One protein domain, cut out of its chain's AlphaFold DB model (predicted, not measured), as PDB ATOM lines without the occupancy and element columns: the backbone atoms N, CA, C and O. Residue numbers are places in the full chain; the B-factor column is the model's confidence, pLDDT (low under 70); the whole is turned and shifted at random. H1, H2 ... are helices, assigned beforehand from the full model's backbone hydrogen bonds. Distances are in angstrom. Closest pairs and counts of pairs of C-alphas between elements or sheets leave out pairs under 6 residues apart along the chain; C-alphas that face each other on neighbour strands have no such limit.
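What this domain is: This is residues 2 to 63 of the 165 residues of the protein "Domain of uncharacterized function (DUF1338)" of Vibrio cholerae (UniProt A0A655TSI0). H1 and the helical hairpin of H4 and H5 make one end of the domain, H4 packing steeply on H1, while the chain between them loops out through the short helices H2 and H3 at the other end. The printed part has 62 residues with five named helices, H1 to H5 in chain order: all helix. It is compact, with a radius of gyration of the C-alphas of 11.8 A and spans of 32 by 22 by 20 A.

How they stand to each other: H1, residues 6 to 16, touches H4, residues 40 to 49, at a steep tilt of 50 degrees; their closest C-alphas, Leu 8 and Leu 46, are 6.0 A apart. H5, residues 51 to 59, forms a hairpin with H4, closest C-alphas Ala 47 and Ala 54, 4.9 A. H2, residues 21 to 24, and H3, residues 27 to 31, touch no helix. Every O i to N i+4 pair is within hydrogen-bond range in H1 and H5, 5 of 6 in H4 and 0 of 1 in H3, which has 2 of 2 O i to N i+3 pairs; H2 is too short.

Where its parts are: H1, 15.1 A long, begins at C-alpha 6 (13.340, -12.610, 63.897). H4 is 14.9 A long; H5, 12.0 A, ends at C-alpha 59 (3.639, -17.310, 44.517).

The domain as a whole: The farthest C-alphas, Ser 26 and Lys 48, are 32.9 A apart. The printed part has no cut and no long link; no printed residue is under 70 in pLDDT.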
ATOM      1  N   GLU A   2      13.852  -5.358  58.329       85.69
ATOM      2  CA  GLU A   2      14.358  -4.871  59.631       85.69
ATOM      3  C   GLU A   2      13.256  -4.638  60.680       85.69
ATOM      4  O   GLU A   2      13.494  -4.805  61.871       85.69
ATOM      5  N   GLU A   3      12.035  -4.318  60.237       90.31
ATOM      6  CA  GLU A   3      10.856  -4.153  61.102       90.31
ATOM      7  C   GLU A   3      10.099  -5.462  61.384       90.31
ATOM      8  O   GLU A   3       9.154  -5.474  62.172       90.31
ATOM      9  N   CYS A   4      10.480  -6.565  60.735       93.94
ATOM     10  CA  CYS A   4       9.810  -7.855  60.896       93.94
ATOM     11  C   CYS A   4      10.398  -8.639  62.072       93.94
ATOM     12  O   CYS A   4      11.546  -8.417  62.465       93.94
ATOM     13  N   SER A   5       9.657  -9.606  62.605       97.44
ATOM     14  CA  SER A   5      10.149 -10.459  63.683       97.44
ATOM     15  C   SER A   5      11.366 -11.294  63.252       97.44
ATOM     16  O   SER A   5      11.498 -11.646  62.074       97.44
ATOM     17  N   PRO A   6      12.242 -11.691  64.195       97.75
ATOM     18  CA  PRO A   6      13.340 -12.610  63.897       97.75
ATOM     19  C   PRO A   6      12.873 -13.945  63.294       97.75
ATOM     20  O   PRO A   6      13.598 -14.546  62.506       97.75
ATOM     21  N   GLU A   7      11.665 -14.402  63.638       97.62
ATOM     22  CA  GLU A   7      11.082 -15.631  63.092       97.62
ATOM     23  C   GLU A   7      10.748 -15.474  61.601       97.62
ATOM     24  O   GLU A   7      11.161 -16.305  60.790       97.62
ATOM     25  N   LEU A   8      10.082 -14.375  61.218       97.75
ATOM     26  CA  LEU A   8       9.818 -14.057  59.813       97.75
ATOM     27  C   LEU A   8      11.126 -13.909  59.034       97.75
ATOM     28  O   LEU A   8      11.268 -14.482  57.952       97.75
ATOM     29  N   GLN A   9      12.090 -13.168  59.589       98.06
ATOM     30  CA  GLN A   9      13.387 -12.942  58.950       98.06
ATOM     31  C   GLN A   9      14.110 -14.263  58.664       98.06
ATOM     32  O   GLN A   9      14.513 -14.494  57.525       98.06
ATOM     33  N   ALA A  10      14.177 -15.168  59.644       98.25
ATOM     34  CA  ALA A  10      14.818 -16.471  59.483       98.25
ATOM     35  C   ALA A  10      14.158 -17.329  58.388       98.25
ATOM     36  O   ALA A  10      14.851 -18.008  57.621       98.25
ATOM     37  N   ILE A  11      12.824 -17.294  58.273       98.56
ATOM     38  CA  ILE A  11      12.112 -17.990  57.193       98.56
ATOM     39  C   ILE A  11      12.478 -17.374  55.841       98.56
ATOM     40  O   ILE A  11      12.852 -18.104  54.926       98.56
ATOM     41  N   VAL A  12      12.410 -16.049  55.704       98.00
ATOM     42  CA  VAL A  12      12.730 -15.364  54.442       98.00
ATOM     43  C   VAL A  12      14.177 -15.627  54.022       98.00
ATOM     44  O   VAL A  12      14.415 -15.952  52.861       98.00
ATOM     45  N   GLU A  13      15.135 -15.574  54.946       98.00
ATOM     46  CA  GLU A  13      16.541 -15.899  54.676       98.00
ATOM     47  C   GLU A  13      16.706 -17.330  54.148       98.00
ATOM     48  O   GLU A  13      17.392 -17.550  53.147       98.00
ATOM     49  N   LYS A  14      16.010 -18.302  54.750       98.19
ATOM     50  CA  LYS A  14      15.974 -19.696  54.278       98.19
ATOM     51  C   LYS A  14      15.382 -19.823  52.869       98.19
ATOM     52  O   LYS A  14      15.821 -20.688  52.108       98.19
ATOM     53  N   LEU A  15      14.383 -19.016  52.504       98.31
ATOM     54  CA  LEU A  15      13.818 -19.013  51.147       98.31
ATOM     55  C   LEU A  15      14.797 -18.392  50.142       98.31
ATOM     56  O   LEU A  15      15.081 -18.995  49.108       98.31
ATOM     57  N   VAL A  16      15.368 -17.233  50.472       96.75
ATOM     58  CA  VAL A  16      16.304 -16.495  49.609       96.75
ATOM     59  C   VAL A  16      17.588 -17.286  49.360       96.75
ATOM     60  O   VAL A  16      18.079 -17.300  48.235       96.75
ATOM     61  N   ALA A  17      18.097 -18.016  50.355       97.94
ATOM     62  CA  ALA A  17      19.294 -18.850  50.214       97.94
ATOM     63  C   ALA A  17      19.168 -19.957  49.145       97.94
ATOM     64  O   ALA A  17      20.180 -20.505  48.705       97.94
ATOM     65  N   GLN A  18      17.948 -20.300  48.719       97.88
ATOM     66  CA  GLN A  18      17.701 -21.284  47.661       97.88
ATOM     67  C   GLN A  18      17.796 -20.677  46.251       97.88
ATOM     68  O   GLN A  18      17.951 -21.416  45.276       97.88
ATOM     69  N   VAL A  19      17.711 -19.348  46.128       96.81
ATOM     70  CA  VAL A  19      17.682 -18.656  44.838       96.81
ATOM     71  C   VAL A  19      19.074 -18.657  44.214       96.81
ATOM     72  O   VAL A  19      20.008 -18.033  44.712       96.81
ATOM     73  N   GLN A  20      19.207 -19.337  43.077       95.50
ATOM     74  CA  GLN A  20      20.438 -19.314  42.290       95.50
ATOM     75  C   GLN A  20      20.559 -17.971  41.556       95.50
ATOM     76  O   GLN A  20      19.623 -17.609  40.839       95.50
ATOM     77  N   PRO A  21      21.693 -17.246  41.637       93.94
ATOM     78  CA  PRO A  21      21.848 -15.948  40.975       93.94
ATOM     79  C   PRO A  21      21.549 -15.976  39.469       93.94
ATOM     80  O   PRO A  21      21.015 -15.019  38.916       93.94
ATOM     81  N   GLN A  22      21.839 -17.094  38.799       95.06
ATOM     82  CA  GLN A  22      21.575 -17.283  37.371       95.06
ATOM     83  C   GLN A  22      20.078 -17.276  37.042       95.06
ATOM     84  O   GLN A  22      19.708 -16.875  35.941       95.06
ATOM     85  N   ALA A  23      19.211 -17.663  37.983       92.00
ATOM     86  CA  ALA A  23      17.762 -17.595  37.805       92.00
ATOM     87  C   ALA A  23      17.256 -16.146  37.695       92.00
ATOM     88  O   ALA A  23      16.178 -15.923  37.156       92.00
ATOM     89  N   LEU A  24      18.047 -15.168  38.151       94.44
ATOM     90  CA  LEU A  24      17.736 -13.736  38.100       94.44
ATOM     91  C   LEU A  24      18.408 -13.018  36.916       94.44
ATOM     92  O   LEU A  24      18.273 -11.808  36.767       94.44
ATOM     93  N   ALA A  25      19.141 -13.742  36.066       94.69
ATOM     94  CA  ALA A  25      19.960 -13.149  35.007       94.69
ATOM     95  C   ALA A  25      19.161 -12.644  33.789       94.69
ATOM     96  O   ALA A  25      19.737 -12.030  32.893       94.69
ATOM     97  N   SER A  26      17.855 -12.913  33.724       94.88
ATOM     98  CA  SER A  26      16.986 -12.482  32.626       94.88
ATOM     99  C   SER A  26      15.625 -12.044  33.146       94.88
ATOM    100  O   SER A  26      15.196 -12.505  34.199       94.88
ATOM    101  N   GLU A  27      14.903 -11.237  32.370       94.62
ATOM    102  CA  GLU A  27      13.538 -10.784  32.686       94.62
ATOM    103  C   GLU A  27      12.543 -11.919  32.966       94.62
ATOM    104  O   GLU A  27      11.510 -11.678  33.586       94.62
ATOM    105  N   ALA A  28      12.870 -13.162  32.584       94.25
ATOM    106  CA  ALA A  28      12.069 -14.339  32.891       94.25
ATOM    107  C   ALA A  28      11.806 -14.525  34.387       94.25
ATOM    108  O   ALA A  28      10.767 -15.071  34.755       94.25
ATOM    109  N   PHE A  29      12.695 -14.034  35.259       93.56
ATOM    110  CA  PHE A  29      12.452 -14.118  36.694       93.56
ATOM    111  C   PHE A  29      11.196 -13.339  37.102       93.56
ATOM    112  O   PHE A  29      10.510 -13.792  38.002       93.56
ATOM    113  N   LEU A  30      10.831 -12.243  36.419       93.56
ATOM    114  CA  LEU A  30       9.680 -11.395  36.773       93.56
ATOM    115  C   LEU A  30       8.324 -12.105  36.645       93.56
ATOM    116  O   LEU A  30       7.330 -11.620  37.180       93.56
ATOM    117  N   TYR A  31       8.278 -13.233  35.935       94.31
ATOM    118  CA  TYR A  31       7.080 -14.052  35.738       94.31
ATOM    119  C   TYR A  31       7.335 -15.549  35.973       94.31
ATOM    120  O   TYR A  31       6.502 -16.386  35.626       94.31
ATOM    121  N   GLY A  32       8.489 -15.901  36.547       93.25
ATOM    122  CA  GLY A  32       8.916 -17.287  36.747       93.25
ATOM    123  C   GLY A  32       8.268 -17.976  37.949       93.25
ATOM    124  O   GLY A  32       8.421 -19.184  38.120       93.25
ATOM    125  N   GLY A  33       7.547 -17.227  38.784       95.56
ATOM    126  CA  GLY A  33       6.930 -17.718  40.006       95.56
ATOM    127  C   GLY A  33       7.960 -18.028  41.089       95.56
ATOM    128  O   GLY A  33       8.925 -17.290  41.312       95.56
ATOM    129  N   ARG A  34       7.730 -19.120  41.819       95.69
ATOM    130  CA  ARG A  34       8.500 -19.471  43.014       95.69
ATOM    131  C   ARG A  34       9.830 -20.144  42.676       95.69
ATOM    132  O   ARG A  34       9.854 -21.197  42.046       95.69
ATOM    133  N   LEU A  35      10.926 -19.579  43.188       96.81
ATOM    134  CA  LEU A  35      12.298 -20.086  43.007       96.81
ATOM    135  C   LEU A  35      12.832 -20.871  44.222       96.81
ATOM    136  O   LEU A  35      14.028 -21.130  44.326       96.81
ATOM    137  N   TRP A  36      11.949 -21.234  45.151       97.94
ATOM    138  CA  TRP A  36      12.268 -21.920  46.402       97.94
ATOM    139  C   TRP A  36      11.219 -22.983  46.746       97.94
ATOM    140  O   TRP A  36      10.083 -22.974  46.258       97.94
ATOM    141  N   SER A  37      11.605 -23.900  47.625       98.06
ATOM    142  CA  SER A  37      10.702 -24.825  48.309       98.06
ATOM    143  C   SER A  37      10.117 -24.151  49.549       98.06
ATOM    144  O   SER A  37      10.809 -23.400  50.238       98.06
ATOM    145  N   LEU A  38       8.848 -24.432  49.846       98.50
ATOM    146  CA  LEU A  38       8.107 -23.804  50.939       98.50
ATOM    147  C   LEU A  38       7.277 -24.857  51.674       98.50
ATOM    148  O   LEU A  38       6.496 -25.577  51.048       98.50
ATOM    149  N   SER A  39       7.429 -24.927  52.996       98.44
ATOM    150  CA  SER A  39       6.549 -25.739  53.838       98.44
ATOM    151  C   SER A  39       5.248 -24.994  54.126       98.44
ATOM    152  O   SER A  39       5.229 -23.762  54.206       98.44
ATOM    153  N   HIS A  40       4.151 -25.727  54.315       98.12
ATOM    154  CA  HIS A  40       2.882 -25.115  54.713       98.12
ATOM    155  C   HIS A  40       2.995 -24.439  56.091       98.12
ATOM    156  O   HIS A  40       2.409 -23.384  56.311       98.12
ATOM    157  N   ALA A  41       3.804 -25.000  56.996       98.19
ATOM    158  CA  ALA A  41       4.056 -24.423  58.313       98.19
ATOM    159  C   ALA A  41       4.768 -23.062  58.229       98.19
ATOM    160  O   ALA A  41       4.272 -22.100  58.810       98.19
ATOM    161  N   ASP A  42       5.862 -22.964  57.461       98.44
ATOM    162  CA  ASP A  42       6.576 -21.695  57.249       98.44
ATOM    163  C   ASP A  42       5.626 -20.648  56.652       98.44
ATOM    164  O   ASP A  42       5.564 -19.513  57.117       98.44
ATOM    165  N   TYR A  43       4.817 -21.044  55.666       98.25
ATOM    166  CA  TYR A  43       3.811 -20.173  55.068       98.25
ATOM    167  C   TYR A  43       2.777 -19.657  56.086       98.25
ATOM    168  O   TYR A  43       2.477 -18.464  56.100       98.25
ATOM    169  N   LEU A  44       2.243 -20.524  56.954       97.69
ATOM    170  CA  LEU A  44       1.298 -20.113  57.997       97.69
ATOM    171  C   LEU A  44       1.947 -19.194  59.034       97.69
ATOM    172  O   LEU A  44       1.274 -18.305  59.548       97.69
ATOM    173  N   THR A  45       3.228 -19.390  59.348       98.06
ATOM    174  CA  THR A  45       3.975 -18.473  60.215       98.06
ATOM    175  C   THR A  45       4.106 -17.099  59.567       98.06
ATOM    176  O   THR A  45       3.760 -16.109  60.206       98.06
ATOM    177  N   LEU A  46       4.497 -17.028  58.289       98.00
ATOM    178  CA  LEU A  46       4.548 -15.762  57.549       98.00
ATOM    179  C   LEU A  46       3.180 -15.067  57.536       98.00
ATOM    180  O   LEU A  46       3.100 -13.883  57.844       98.00
ATOM    181  N   ALA A  47       2.104 -15.807  57.249       96.06
ATOM    182  CA  ALA A  47       0.753 -15.253  57.117       96.06
ATOM    183  C   ALA A  47       0.199 -14.662  58.424       96.06
ATOM    184  O   ALA A  47      -0.640 -13.770  58.382       96.06
ATOM    185  N   LYS A  48       0.666 -15.128  59.590       95.88
ATOM    186  CA  LYS A  48       0.260 -14.562  60.889       95.88
ATOM    187  C   LYS A  48       0.779 -13.143  61.110       95.88
ATOM    188  O   LYS A  48       0.158 -12.395  61.857       95.88
ATOM    189  N   GLU A  49       1.923 -12.808  60.524       95.06
ATOM    190  CA  GLU A  49       2.581 -11.513  60.719       95.06
ATOM    191  C   GLU A  49       2.429 -10.602  59.499       95.06
ATOM    192  O   GLU A  49       2.186  -9.408  59.642       95.06
ATOM    193  N   SER A  50       2.565 -11.154  58.292       95.00
ATOM    194  CA  SER A  50       2.555 -10.393  57.049       95.00
ATOM    195  C   SER A  50       1.956 -11.208  55.904       95.00
ATOM    196  O   SER A  50       2.602 -12.088  55.330       95.00
ATOM    197  N   GLU A  51       0.736 -10.842  55.506       91.75
ATOM    198  CA  GLU A  51       0.087 -11.382  54.303       91.75
ATOM    199  C   GLU A  51       0.937 -11.136  53.047       91.75
ATOM    200  O   GLU A  51       1.033 -12.003  52.183       91.75
ATOM    201  N   TYR A  52       1.650 -10.005  52.980       92.81
ATOM    202  CA  TYR A  52       2.579  -9.714  51.886       92.81
ATOM    203  C   TYR A  52       3.725 -10.734  51.823       92.81
ATOM    204  O   TYR A  52       3.998 -11.303  50.762       92.81
ATOM    205  N   ALA A  53       4.387 -11.000  52.956       96.56
ATOM    206  CA  ALA A  53       5.472 -11.978  53.010       96.56
ATOM    207  C   ALA A  53       4.970 -13.386  52.657       96.56
ATOM    208  O   ALA A  53       5.630 -14.111  51.911       96.56
ATOM    209  N   ALA A  54       3.784 -13.755  53.144       97.12
ATOM    210  CA  ALA A  54       3.161 -15.039  52.846       97.12
ATOM    211  C   ALA A  54       2.790 -15.180  51.364       97.12
ATOM    212  O   ALA A  54       3.065 -16.222  50.763       97.12
ATOM    213  N   TRP A  55       2.206 -14.141  50.760       96.81
ATOM    214  CA  TRP A  55       1.841 -14.119  49.344       96.81
ATOM    215  C   TRP A  55       3.079 -14.268  48.462       96.81
ATOM    216  O   TRP A  55       3.124 -15.152  47.604       96.81
ATOM    217  N   LEU A  56       4.123 -13.476  48.727       97.06
ATOM    218  CA  LEU A  56       5.380 -13.571  47.989       97.06
ATOM    219  C   LEU A  56       6.019 -14.951  48.166       97.06
ATOM    220  O   LEU A  56       6.451 -15.546  47.185       97.06
ATOM    221  N   ALA A  57       6.046 -15.501  49.381       97.94
ATOM    222  CA  ALA A  57       6.583 -16.838  49.608       97.94
ATOM    223  C   ALA A  57       5.816 -17.907  48.811       97.94
ATOM    224  O   ALA A  57       6.444 -18.798  48.233       97.94
ATOM    225  N   ALA A  58       4.484 -17.817  48.761       97.75
ATOM    226  CA  ALA A  58       3.619 -18.777  48.083       97.75
ATOM    227  C   ALA A  58       3.741 -18.722  46.552       97.75
ATOM    228  O   ALA A  58       3.865 -19.779  45.926       97.75
ATOM    229  N   HIS A  59       3.733 -17.520  45.969       97.50
ATOM    230  CA  HIS A  59       3.639 -17.310  44.517       97.50
ATOM    231  C   HIS A  59       4.979 -16.992  43.849       97.50
ATOM    232  O   HIS A  59       5.174 -17.312  42.678       97.50
ATOM    233  N   GLY A  60       5.925 -16.423  44.593       96.94
ATOM    234  CA  GLY A  60       7.215 -15.976  44.083       96.94
ATOM    235  C   GLY A  60       7.108 -14.740  43.196       96.94
ATOM    236  O   GLY A  60       6.299 -13.844  43.432       96.94
ATOM    237  N   TYR A  61       7.960 -14.678  42.179       95.56
ATOM    238  CA  TYR A  61       8.027 -13.541  41.274       95.56
ATOM    239  C   TYR A  61       6.955 -13.635  40.191       95.56
ATOM    240  O   TYR A  61       6.981 -14.503  39.316       95.56
ATOM    241  N   GLY A  62       6.010 -12.710  40.249       93.62
ATOM    242  CA  GLY A  62       4.925 -12.581  39.296       93.62
ATOM    243  C   GLY A  62       4.175 -11.283  39.536       93.62
ATOM    244  O   GLY A  62       4.296 -10.664  40.598       93.62
ATOM    245  N   ALA A  63       3.382 -10.868  38.553       93.62
ATOM    246  CA  ALA A  63       2.472  -9.754  38.750       93.62
ATOM    247  C   ALA A  63       1.424 -10.139  39.803       93.62
ATOM    248  O   ALA A  63       0.669 -11.091  39.619       93.62
TER     249      ALA A  63